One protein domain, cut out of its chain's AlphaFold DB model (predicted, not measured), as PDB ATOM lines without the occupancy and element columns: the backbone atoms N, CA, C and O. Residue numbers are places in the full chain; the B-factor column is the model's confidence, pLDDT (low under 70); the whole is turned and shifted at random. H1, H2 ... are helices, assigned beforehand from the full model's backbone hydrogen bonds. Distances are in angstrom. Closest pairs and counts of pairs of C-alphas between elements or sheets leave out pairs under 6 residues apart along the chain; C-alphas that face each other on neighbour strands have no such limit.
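AT A GLANCE: This is residues 7 to 86 of the 86 residues of an uncharacterized protein of bioreactor metagenome (UniProt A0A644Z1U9). The longest helix, H3, packs on H1 with residues 57 to 64, H2 packs on H1 at a steep tilt, and from this compact body residues 69 to 86, with H4, stick out as an arm. The printed part has 80 residues, with four named helices, H1 to H4 in order, and no named strand: all helix. The whole is loose, radius of gyration of the C-alphas 15.9 A, spanning 52 by 26 by 17 A.

HOW THE PARTS SIT: H3, residues 54 to 71, touches H1, residues 7 to 17, with residues 57 to 64 alone; the closest C-alphas, of Ile 14 and Leu 64, are 6.5 A apart. They run the same way at a shallow tilt of 34.9 degrees, only just short of steep. H1 touches H2, residues 31 to 43, at 62 degrees, a steep tilt; the closest C-alphas, of Glu 12 and Ser 33, are 6.7 A apart. H4, residues 75 to 84, meets H3 only through their link. In H1, H2, H3 and H4 every O i to N i+4 pair is within hydrogen-bond range.

IN THESE COORDINATES: From first to last C-alpha H3 measures 25.6 A, H2 18.4 A, H1 15.2 A and H4 13.9 A. C-alpha 7 is at (-21.488, 16.082, -54.979), C-alpha 84 at (-10.867, 37.535, -18.109).

THE WHOLE: The printed part has no cut. The H1 to H2 link is long. Residues 70 to 77 and 86 have pLDDT under 70.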
ATOM      1  N   ASP A   7     -20.585  16.530 -56.042       88.50
ATOM      2  CA  ASP A   7     -21.488  16.082 -54.979       88.50
ATOM      3  C   ASP A   7     -20.895  14.900 -54.203       88.50
ATOM      4  O   ASP A   7     -21.029  14.823 -52.982       88.50
ATOM      5  N   VAL A   8     -20.205  13.996 -54.908       92.12
ATOM      6  CA  VAL A   8     -19.491  12.871 -54.286       92.12
ATOM      7  C   VAL A   8     -18.309  13.395 -53.484       92.12
ATOM      8  O   VAL A   8     -18.196  13.075 -52.306       92.12
ATOM      9  N   LEU A   9     -17.504  14.276 -54.085       93.81
ATOM     10  CA  LEU A   9     -16.365  14.892 -53.410       93.81
ATOM     11  C   LEU A   9     -16.806  15.623 -52.136       93.81
ATOM     12  O   LEU A   9     -16.184  15.488 -51.087       93.81
ATOM     13  N   ALA A  10     -17.910  16.371 -52.201       93.12
ATOM     14  CA  ALA A  10     -18.462  17.046 -51.035       93.12
ATOM     15  C   ALA A  10     -18.873  16.054 -49.938       93.12
ATOM     16  O   ALA A  10     -18.575  16.287 -48.769       93.12
ATOM     17  N   ALA A  11     -19.534  14.948 -50.287       94.44
ATOM     18  CA  ALA A  11     -19.920  13.930 -49.313       94.44
ATOM     19  C   ALA A  11     -18.703  13.258 -48.659       94.44
ATOM     20  O   ALA A  11     -18.686  13.105 -47.440       94.44
ATOM     21  N   GLU A  12     -17.676  12.919 -49.437       95.19
ATOM     22  CA  GLU A  12     -16.416  12.344 -48.948       95.19
ATOM     23  C   GLU A  12     -15.701  13.289 -47.981       95.19
ATOM     24  O   GLU A  12     -15.342  12.887 -46.877       95.19
ATOM     25  N   MET A  13     -15.587  14.571 -48.338       94.56
ATOM     26  CA  MET A  13     -15.001  15.591 -47.463       94.56
ATOM     27  C   MET A  13     -15.795  15.784 -46.165       94.56
ATOM     28  O   MET A  13     -15.208  16.037 -45.111       94.56
ATOM     29  N   ILE A  14     -17.129  15.694 -46.218       94.94
ATOM     30  CA  ILE A  14     -17.964  15.775 -45.012       94.94
ATOM     31  C   ILE A  14     -17.723  14.558 -44.124       94.94
ATOM     32  O   ILE A  14     -17.532  14.728 -42.924       94.94
ATOM     33  N   LEU A  15     -17.714  13.351 -44.692       95.25
ATOM     34  CA  LEU A  15     -17.432  12.121 -43.952       95.25
ATOM     35  C   LEU A  15     -16.061  12.189 -43.265       95.25
ATOM     36  O   LEU A  15     -15.990  11.959 -42.059       95.25
ATOM     37  N   ASP A  16     -15.019  12.601 -43.986       94.38
ATOM     38  CA  ASP A  16     -13.677  12.823 -43.429       94.38
ATOM     39  C   ASP A  16     -13.697  13.847 -42.279       94.38
ATOM     40  O   ASP A  16     -13.228  13.579 -41.173       94.38
ATOM     41  N   THR A  17     -14.371  14.985 -42.477       92.19
ATOM     42  CA  THR A  17     -14.528  16.022 -41.439       92.19
ATOM     43  C   THR A  17     -15.241  15.506 -40.185       92.19
ATOM     44  O   THR A  17     -14.942  15.951 -39.077       92.19
ATOM     45  N   LEU A  18     -16.193  14.585 -40.343       91.50
ATOM     46  CA  LEU A  18     -16.936  13.957 -39.247       91.50
ATOM     47  C   LEU A  18     -16.168  12.794 -38.591       91.50
ATOM     48  O   LEU A  18     -16.658  12.222 -37.619       91.50
ATOM     49  N   GLY A  19     -14.966  12.469 -39.079       92.50
ATOM     50  CA  GLY A  19     -14.085  11.444 -38.518       92.50
ATOM     51  C   GLY A  19     -14.262  10.048 -39.116       92.50
ATOM     52  O   GLY A  19     -13.757   9.077 -38.547       92.50
ATOM     53  N   TYR A  20     -14.966   9.920 -40.240       94.62
ATOM     54  CA  TYR A  20     -15.004   8.675 -41.001       94.62
ATOM     55  C   TYR A  20     -13.749   8.571 -41.868       94.62
ATOM     56  O   TYR A  20     -13.386   9.501 -42.572       94.62
ATOM     57  N   ASP A  21     -13.111   7.405 -41.844       91.75
ATOM     58  CA  ASP A  21     -11.899   7.102 -42.613       91.75
ATOM     59  C   ASP A  21     -12.191   7.008 -44.123       91.75
ATOM     60  O   ASP A  21     -12.503   5.929 -44.628       91.75
ATOM     61  N   VAL A  22     -12.188   8.147 -44.817       87.25
ATOM     62  CA  VAL A  22     -12.310   8.244 -46.279       87.25
ATOM     63  C   VAL A  22     -10.948   8.676 -46.832       87.25
ATOM     64  O   VAL A  22     -10.672   9.873 -46.910       87.25
ATOM     65  N   PRO A  23     -10.059   7.721 -47.161       73.94
ATOM     66  CA  PRO A  23      -8.730   8.046 -47.657       73.94
ATOM     67  C   PRO A  23      -8.831   8.694 -49.041       73.94
ATOM     68  O   PRO A  23      -9.403   8.107 -49.952       73.94
ATOM     69  N   ASP A  24      -8.246   9.885 -49.171       82.75
ATOM     70  CA  ASP A  24      -8.137  10.667 -50.408       82.75
ATOM     71  C   ASP A  24      -9.482  10.974 -51.109       82.75
ATOM     72  O   ASP A  24      -9.765  10.407 -52.163       82.75
ATOM     73  N   PRO A  25     -10.287  11.926 -50.587       89.06
ATOM     74  CA  PRO A  25     -11.487  12.422 -51.266       89.06
ATOM     75  C   PRO A  25     -11.159  12.928 -52.681       89.06
ATOM     76  O   PRO A  25     -10.547  13.988 -52.851       89.06
ATOM     77  N   ASP A  26     -11.561  12.176 -53.701       90.88
ATOM     78  CA  ASP A  26     -11.255  12.441 -55.111       90.88
ATOM     79  C   ASP A  26     -12.520  12.631 -55.966       90.88
ATOM     80  O   ASP A  26     -12.436  12.947 -57.159       90.88
ATOM     81  N   GLY A  27     -13.700  12.499 -55.350       91.75
ATOM     82  CA  GLY A  27     -15.005  12.603 -55.983       91.75
ATOM     83  C   GLY A  27     -15.379  11.395 -56.838       91.75
ATOM     84  O   GLY A  27     -16.291  11.503 -57.673       91.75
ATOM     85  N   VAL A  28     -14.698  10.264 -56.655       92.19
ATOM     86  CA  VAL A  28     -15.013   8.967 -57.251       92.19
ATOM     87  C   VAL A  28     -15.674   8.084 -56.203       92.19
ATOM     88  O   VAL A  28     -15.055   7.614 -55.262       92.19
ATOM     89  N   TYR A  29     -16.953   7.775 -56.424       90.25
ATOM     90  CA  TYR A  29     -17.713   6.979 -55.466       90.25
ATOM     91  C   TYR A  29     -17.361   5.491 -55.563       90.25
ATOM     92  O   TYR A  29     -17.985   4.737 -56.318       90.25
ATOM     93  N   ASP A  30     -16.327   5.086 -54.834       90.44
ATOM     94  CA  ASP A  30     -15.784   3.734 -54.829       90.44
ATOM     95  C   ASP A  30     -16.311   2.877 -53.658       90.44
ATOM     96  O   ASP A  30     -17.230   3.249 -52.924       90.44
ATOM     97  N   GLN A  31     -15.745   1.676 -53.492       91.38
ATOM     98  CA  GLN A  31     -16.148   0.766 -52.419       91.38
ATOM     99  C   GLN A  31     -15.785   1.298 -51.024       91.38
ATOM    100  O   GLN A  31     -16.479   0.976 -50.058       91.38
ATOM    101  N   SER A  32     -14.712   2.082 -50.904       91.12
ATOM    102  CA  SER A  32     -14.307   2.702 -49.645       91.12
ATOM    103  C   SER A  32     -15.342   3.745 -49.233       91.12
ATOM    104  O   SER A  32     -15.957   3.608 -48.170       91.12
ATOM    105  N   SER A  33     -15.647   4.694 -50.125       92.06
ATOM    106  CA  SER A  33     -16.675   5.722 -49.920       92.06
ATOM    107  C   SER A  33     -18.042   5.100 -49.633       92.06
ATOM    108  O   SER A  33     -18.732   5.514 -48.699       92.06
ATOM    109  N   PHE A  34     -18.409   4.031 -50.348       94.31
ATOM    110  CA  PHE A  34     -19.647   3.286 -50.106       94.31
ATOM    111  C   PHE A  34     -19.715   2.665 -48.702       94.31
ATOM    112  O   PHE A  34     -20.730   2.793 -48.015       94.31
ATOM    113  N   ASN A  35     -18.643   2.007 -48.249       95.25
ATOM    114  CA  ASN A  35     -18.604   1.374 -46.928       95.25
ATOM    115  C   ASN A  35     -18.717   2.408 -45.803       95.25
ATOM    116  O   ASN A  35     -19.401   2.172 -44.806       95.25
ATOM    117  N   GLN A  36     -18.059   3.555 -45.961       95.88
ATOM    118  CA  GLN A  36     -18.109   4.634 -44.977       95.88
ATOM    119  C   GLN A  36     -19.466   5.336 -44.984       95.88
ATOM    120  O   GLN A  36     -19.984   5.665 -43.919       95.88
ATOM    121  N   MET A  37     -20.102   5.466 -46.151       95.94
ATOM    122  CA  MET A  37     -21.469   5.969 -46.254       95.94
ATOM    123  C   MET A  37     -22.477   5.053 -45.554       95.94
ATOM    124  O   MET A  37     -23.368   5.543 -44.867       95.94
ATOM    125  N   ILE A  38     -22.333   3.729 -45.689       97.06
ATOM    126  CA  ILE A  38     -23.163   2.766 -44.951       97.06
ATOM    127  C   ILE A  38     -23.034   2.992 -43.446       97.06
ATOM    128  O   ILE A  38     -24.052   3.169 -42.783       97.06
ATOM    129  N   LYS A  39     -21.806   3.068 -42.918       97.00
ATOM    130  CA  LYS A  39     -21.581   3.318 -41.485       97.00
ATOM    131  C   LYS A  39     -22.202   4.634 -41.037       97.00
ATOM    132  O   LYS A  39     -22.918   4.669 -40.046       97.00
ATOM    133  N   TYR A  40     -21.993   5.700 -41.807       97.25
ATOM    134  CA  TYR A  40     -22.615   6.992 -41.543       97.25
ATOM    135  C   TYR A  40     -24.144   6.894 -41.469       97.25
ATOM    136  O   TYR A  40     -24.764   7.452 -40.561       97.25
ATOM    137  N   GLN A  41     -24.764   6.179 -42.410       97.94
ATOM    138  CA  GLN A  41     -26.208   5.964 -42.422       97.94
ATOM    139  C   GLN A  41     -26.674   5.175 -41.192       97.94
ATOM    140  O   GLN A  41     -27.664   5.573 -40.579       97.94
ATOM    141  N   GLU A  42     -25.957   4.122 -40.793       97.25
ATOM    142  CA  GLU A  42     -26.244   3.355 -39.570       97.25
ATOM    143  C   GLU A  42     -26.162   4.240 -38.317       97.25
ATOM    144  O   GLU A  42     -27.114   4.289 -37.533       97.25
ATOM    145  N   ASP A  43     -25.080   5.009 -38.174       96.88
ATOM    146  CA  ASP A  43     -24.840   5.900 -37.032       96.88
ATOM    147  C   ASP A  43     -25.911   6.995 -36.908       96.88
ATOM    148  O   ASP A  43     -26.269   7.415 -35.806       96.88
ATOM    149  N   ASN A  44     -26.466   7.436 -38.039       95.38
ATOM    150  CA  ASN A  44     -27.485   8.484 -38.106       95.38
ATOM    151  C   ASN A  44     -28.919   7.940 -38.206       95.38
ATOM    152  O   ASN A  44     -29.845   8.701 -38.496       95.38
ATOM    153  N   SER A  45     -29.132   6.643 -37.943       95.69
ATOM    154  CA  SER A  45     -30.457   5.997 -37.987       95.69
ATOM    155  C   SER A  45     -31.179   6.151 -39.336       95.69
ATOM    156  O   SER A  45     -32.410   6.233 -39.400       95.69
ATOM    157  N   LEU A  46     -30.413   6.202 -40.424       94.94
ATOM    158  CA  LEU A  46     -30.898   6.130 -41.798       94.94
ATOM    159  C   LEU A  46     -30.886   4.677 -42.277       94.94
ATOM    160  O   LEU A  46     -30.309   3.791 -41.650       94.94
ATOM    161  N   TYR A  47     -31.515   4.422 -43.423       94.81
ATOM    162  CA  TYR A  47     -31.379   3.116 -44.048       94.81
ATOM    163  C   TYR A  47     -30.005   2.981 -44.730       94.81
ATOM    164  O   TYR A  47     -29.679   3.815 -45.579       94.81
ATOM    165  N   PRO A  48     -29.227   1.928 -44.425       95.62
ATOM    166  CA  PRO A  48     -27.831   1.813 -44.837       95.62
ATOM    167  C   PRO A  48     -27.673   1.199 -46.235       95.62
ATOM    168  O   PRO A  48     -27.097   0.127 -46.412       95.62
ATOM    169  N   TYR A  49     -28.221   1.857 -47.255       93.75
ATOM    170  CA  TYR A  49     -28.108   1.398 -48.647       93.75
ATOM    171  C   TYR A  49     -26.849   1.921 -49.355       93.75
ATOM    172  O   TYR A  49     -26.646   1.628 -50.535       93.75
ATOM    173  N   GLY A  50     -26.044   2.750 -48.684       92.19
ATOM    174  CA  GLY A  50     -24.826   3.360 -49.218       92.19
ATOM    175  C   GLY A  50     -25.075   4.296 -50.401       92.19
ATOM    176  O   GLY A  50     -24.147   4.656 -51.110       92.19
ATOM    177  N   THR A  51     -26.324   4.682 -50.665       93.81
ATOM    178  CA  THR A  51     -26.675   5.650 -51.714       93.81
ATOM    179  C   THR A  51     -26.813   7.037 -51.106       93.81
ATOM    180  O   THR A  51     -27.492   7.200 -50.095       93.81
ATOM    181  N   ILE A  52     -26.222   8.044 -51.752       91.88
ATOM    182  CA  ILE A  52     -26.289   9.450 -51.330       91.88
ATOM    183  C   ILE A  52     -27.613  10.078 -51.800       91.88
ATOM    184  O   ILE A  52     -27.660  10.945 -52.677       91.88
ATOM    185  N   ASP A  53     -28.722   9.591 -51.249       93.38
ATOM    186  CA  ASP A  53     -30.058  10.106 -51.540       93.38
ATOM    187  C   ASP A  53     -30.328  11.455 -50.847       93.38
ATOM    188  O   ASP A  53     -29.519  11.968 -50.072       93.38
ATOM    189  N   PHE A  54     -31.491  12.051 -51.115       93.75
ATOM    190  CA  PHE A  54     -31.851  13.353 -50.545       93.75
ATOM    191  C   PHE A  54     -31.844  13.362 -49.005       93.75
ATOM    192  O   PHE A  54     -31.457  14.357 -48.389       93.75
ATOM    193  N   ALA A  55     -32.258  12.259 -48.371       95.19
ATOM    194  CA  ALA A  55     -32.255  12.144 -46.917       95.19
ATOM    195  C   ALA A  55     -30.821  12.129 -46.366       95.19
ATOM    196  O   ALA A  55     -30.515  12.852 -45.415       95.19
ATOM    197  N   THR A  56     -29.938  11.376 -47.017       95.31
ATOM    198  CA  THR A  56     -28.517  11.271 -46.678       95.31
ATOM    199  C   THR A  56     -27.802  12.606 -46.868       95.31
ATOM    200  O   THR A  56     -27.113  13.054 -45.957       95.31
ATOM    201  N   GLN A  57     -28.034  13.309 -47.983       94.56
ATOM    202  CA  GLN A  57     -27.459  14.642 -48.233       94.56
ATOM    203  C   GLN A  57     -27.860  15.646 -47.149       94.56
ATOM    204  O   GLN A  57     -27.021  16.366 -46.605       94.56
ATOM    205  N   LYS A  58     -29.149  15.673 -46.795       95.75
ATOM    206  CA  LYS A  58     -29.660  16.548 -45.735       95.75
ATOM    207  C   LYS A  58     -29.038  16.211 -44.379       95.75
ATOM    208  O   LYS A  58     -28.718  17.123 -43.620       95.75
ATOM    209  N   SER A  59     -28.889  14.923 -44.079       96.69
ATOM    210  CA  SER A  59     -28.260  14.452 -42.848       96.69
ATOM    211  C   SER A  59     -26.788  14.867 -42.791       96.69
ATOM    212  O   SER A  59     -26.411  15.513 -41.821       96.69
ATOM    213  N   LEU A  60     -25.999  14.616 -43.844       95.69
ATOM    214  CA  LEU A  60     -24.580  15.003 -43.924       95.69
ATOM    215  C   LEU A  60     -24.389  16.498 -43.666       95.69
ATOM    216  O   LEU A  60     -23.556  16.894 -42.854       95.69
ATOM    217  N   TYR A  61     -25.205  17.334 -44.311       94.00
ATOM    218  CA  TYR A  61     -25.157  18.779 -44.107       94.00
ATOM    219  C   TYR A  61     -25.510  19.182 -42.668       94.00
ATOM    220  O   TYR A  61     -24.844  20.038 -42.088       94.00
ATOM    221  N   SER A  62     -26.526  18.559 -42.063       94.81
ATOM    222  CA  SER A  62     -26.880  18.814 -40.661       94.81
ATOM    223  C   SER A  62     -25.744  18.424 -39.718       94.81
ATOM    224  O   SER A  62     -25.355  19.228 -38.875       94.81
ATOM    225  N   SER A  63     -25.174  17.233 -39.900       94.31
ATOM    226  CA  SER A  63     -24.058  16.723 -39.104       94.31
ATOM    227  C   SER A  63     -22.830  17.621 -39.224       94.31
ATOM    228  O   SER A  63     -22.207  17.939 -38.215       94.31
ATOM    229  N   LEU A  64     -22.525  18.116 -40.428       93.25
ATOM    230  CA  LEU A  64     -21.456  19.091 -40.642       93.25
ATOM    231  C   LEU A  64     -21.716  20.396 -39.879       93.25
ATOM    232  O   LEU A  64     -20.815  20.910 -39.216       93.25
ATOM    233  N   LEU A  65     -22.933  20.943 -39.960       91.50
ATOM    234  CA  LEU A  65     -23.294  22.164 -39.238       91.50
ATOM    235  C   LEU A  65     -23.210  21.975 -37.725       91.50
ATOM    236  O   LEU A  65     -22.758  22.879 -37.025       91.50
ATOM    237  N   ASP A  66     -23.639  20.830 -37.212       90.75
ATOM    238  CA  ASP A  66     -23.600  20.540 -35.782       90.75
ATOM    239  C   ASP A  66     -22.167  20.281 -35.306       90.75
ATOM    240  O   ASP A  66     -21.769  20.802 -34.264       90.75
ATOM    241  N   HIS A  67     -21.340  19.605 -36.107       87.94
ATOM    242  CA  HIS A  67     -19.901  19.493 -35.873       87.94
ATOM    243  C   HIS A  67     -19.224  20.872 -35.864       87.94
ATOM    244  O   HIS A  67     -18.452  21.178 -34.955       87.94
ATOM    245  N   ALA A  68     -19.567  21.751 -36.810       85.12
ATOM    246  CA  ALA A  68     -19.063  23.120 -36.845       85.12
ATOM    247  C   ALA A  68     -19.502  23.920 -35.610       85.12
ATOM    248  O   ALA A  68     -18.665  24.548 -34.974       85.12
ATOM    249  N   LYS A  69     -20.776  23.859 -35.201       80.69
ATOM    250  CA  LYS A  69     -21.267  24.526 -33.979       80.69
ATOM    251  C   LYS A  69     -20.582  24.014 -32.713       80.69
ATOM    252  O   LYS A  69     -20.265  24.814 -31.844       80.69
ATOM    253  N   ASN A  70     -20.342  22.708 -32.608       68.38
ATOM    254  CA  ASN A  70     -19.684  22.105 -31.447       68.38
ATOM    255  C   ASN A  70     -18.169  22.369 -31.432       68.38
ATOM    256  O   ASN A  70     -17.583  22.528 -30.365       68.38
ATOM    257  N   SER A  71     -17.533  22.497 -32.601       59.41
ATOM    258  CA  SER A  71     -16.169  23.036 -32.733       59.41
ATOM    259  C   SER A  71     -16.107  24.525 -32.350       59.41
ATOM    260  O   SER A  71     -15.104  25.003 -31.821       59.41
ATOM    261  N   VAL A  72     -17.228  25.237 -32.531       52.34
ATOM    262  CA  VAL A  72     -17.517  26.593 -32.036       52.34
ATOM    263  C   VAL A  72     -18.142  26.550 -30.623       52.34
ATOM    264  O   VAL A  72     -18.834  27.475 -30.200       52.34
ATOM    265  N   VAL A  73     -17.789  25.563 -29.781       54.84
ATOM    266  CA  VAL A  73     -17.406  25.938 -28.404       54.84
ATOM    267  C   VAL A  73     -16.163  26.788 -28.590       54.84
ATOM    268  O   VAL A  73     -15.040  26.300 -28.660       54.84
ATOM    269  N   ASP A  74     -16.436  28.048 -28.898       61.25
ATOM    270  CA  ASP A  74     -15.565  28.948 -29.613       61.25
ATOM    271  C   ASP A  74     -14.278  29.053 -28.806       61.25
ATOM    272  O   ASP A  74     -14.253  29.669 -27.747       61.25
ATOM    273  N   LYS A  75     -13.216  28.355 -29.235       61.72
ATOM    274  CA  LYS A  75     -11.957  28.319 -28.480       61.72
ATOM    275  C   LYS A  75     -11.460  29.735 -28.219       61.72
ATOM    276  O   LYS A  75     -10.802  29.950 -27.209       61.72
ATOM    277  N   GLN A  76     -11.792  30.695 -29.086       65.88
ATOM    278  CA  GLN A  76     -11.506  32.110 -28.871       65.88
ATOM    279  C   GLN A  76     -12.387  32.698 -27.763       65.88
ATOM    280  O   GLN A  76     -11.853  33.372 -26.891       65.88
ATOM    281  N   LEU A  77     -13.692  32.408 -27.735       66.00
ATOM    282  CA  LEU A  77     -14.585  32.782 -26.628       66.00
ATOM    283  C   LEU A  77     -14.166  32.133 -25.303       66.00
ATOM    284  O   LEU A  77     -14.108  32.819 -24.289       66.00
ATOM    285  N   GLN A  78     -13.834  30.843 -25.301       70.50
ATOM    286  CA  GLN A  78     -13.355  30.130 -24.122       70.50
ATOM    287  C   GLN A  78     -12.011  30.696 -23.654       70.50
ATOM    288  O   GLN A  78     -11.862  31.001 -22.479       70.50
ATOM    289  N   THR A  79     -11.086  30.977 -24.577       74.00
ATOM    290  CA  THR A  79      -9.828  31.674 -24.261       74.00
ATOM    291  C   THR A  79     -10.088  33.078 -23.710       74.00
ATOM    292  O   THR A  79      -9.431  33.492 -22.759       74.00
ATOM    293  N   ALA A  80     -11.040  33.827 -24.270       72.88
ATOM    294  CA  ALA A  80     -11.381  35.165 -23.795       72.88
ATOM    295  C   ALA A  80     -11.976  35.125 -22.382       72.88
ATOM    296  O   ALA A  80     -11.591  35.929 -21.537       72.88
ATOM    297  N   VAL A  81     -12.863  34.168 -22.100       77.50
ATOM    298  CA  VAL A  81     -13.404  33.935 -20.756       77.50
ATOM    299  C   VAL A  81     -12.283  33.543 -19.788       77.50
ATOM    300  O   VAL A  81     -12.184  34.155 -18.726       77.50
ATOM    301  N   ASP A  82     -11.395  32.621 -20.167       79.19
ATOM    302  CA  ASP A  82     -10.262  32.169 -19.346       79.19
ATOM    303  C   ASP A  82      -9.248  33.289 -19.049       79.19
ATOM    304  O   ASP A  82      -8.677  33.339 -17.960       79.19
ATOM    305  N   VAL A  83      -9.008  34.206 -19.994       84.19
ATOM    306  CA  VAL A  83      -8.145  35.386 -19.784       84.19
ATOM    307  C   VAL A  83      -8.802  36.390 -18.837       84.19
ATOM    308  O   VAL A  83      -8.110  36.993 -18.023       84.19
ATOM    309  N   LEU A  84     -10.121  36.577 -18.933       75.31
ATOM    310  CA  LEU A  84     -10.867  37.535 -18.109       75.31
ATOM    311  C   LEU A  84     -11.160  37.029 -16.690       75.31
ATOM    312  O   LEU A  84     -11.433  37.840 -15.809       75.31
ATOM    313  N   THR A  85     -11.133  35.714 -16.468       79.06
ATOM    314  CA  THR A  85     -11.324  35.088 -15.145       79.06
ATOM    315  C   THR A  85     -10.015  34.707 -14.445       79.06
ATOM    316  O   THR A  85     -10.057  34.100 -13.374       79.06
ATOM    317  N   LYS A  86      -8.864  35.089 -15.014       55.72
ATOM    318  CA  LYS A  86      -7.531  34.948 -14.412       55.72
ATOM    319  C   LYS A  86      -7.124  36.130 -13.541       55.72
ATOM    320  O   LYS A  86      -7.487  37.277 -13.875       55.72
TER     321      LYS A  86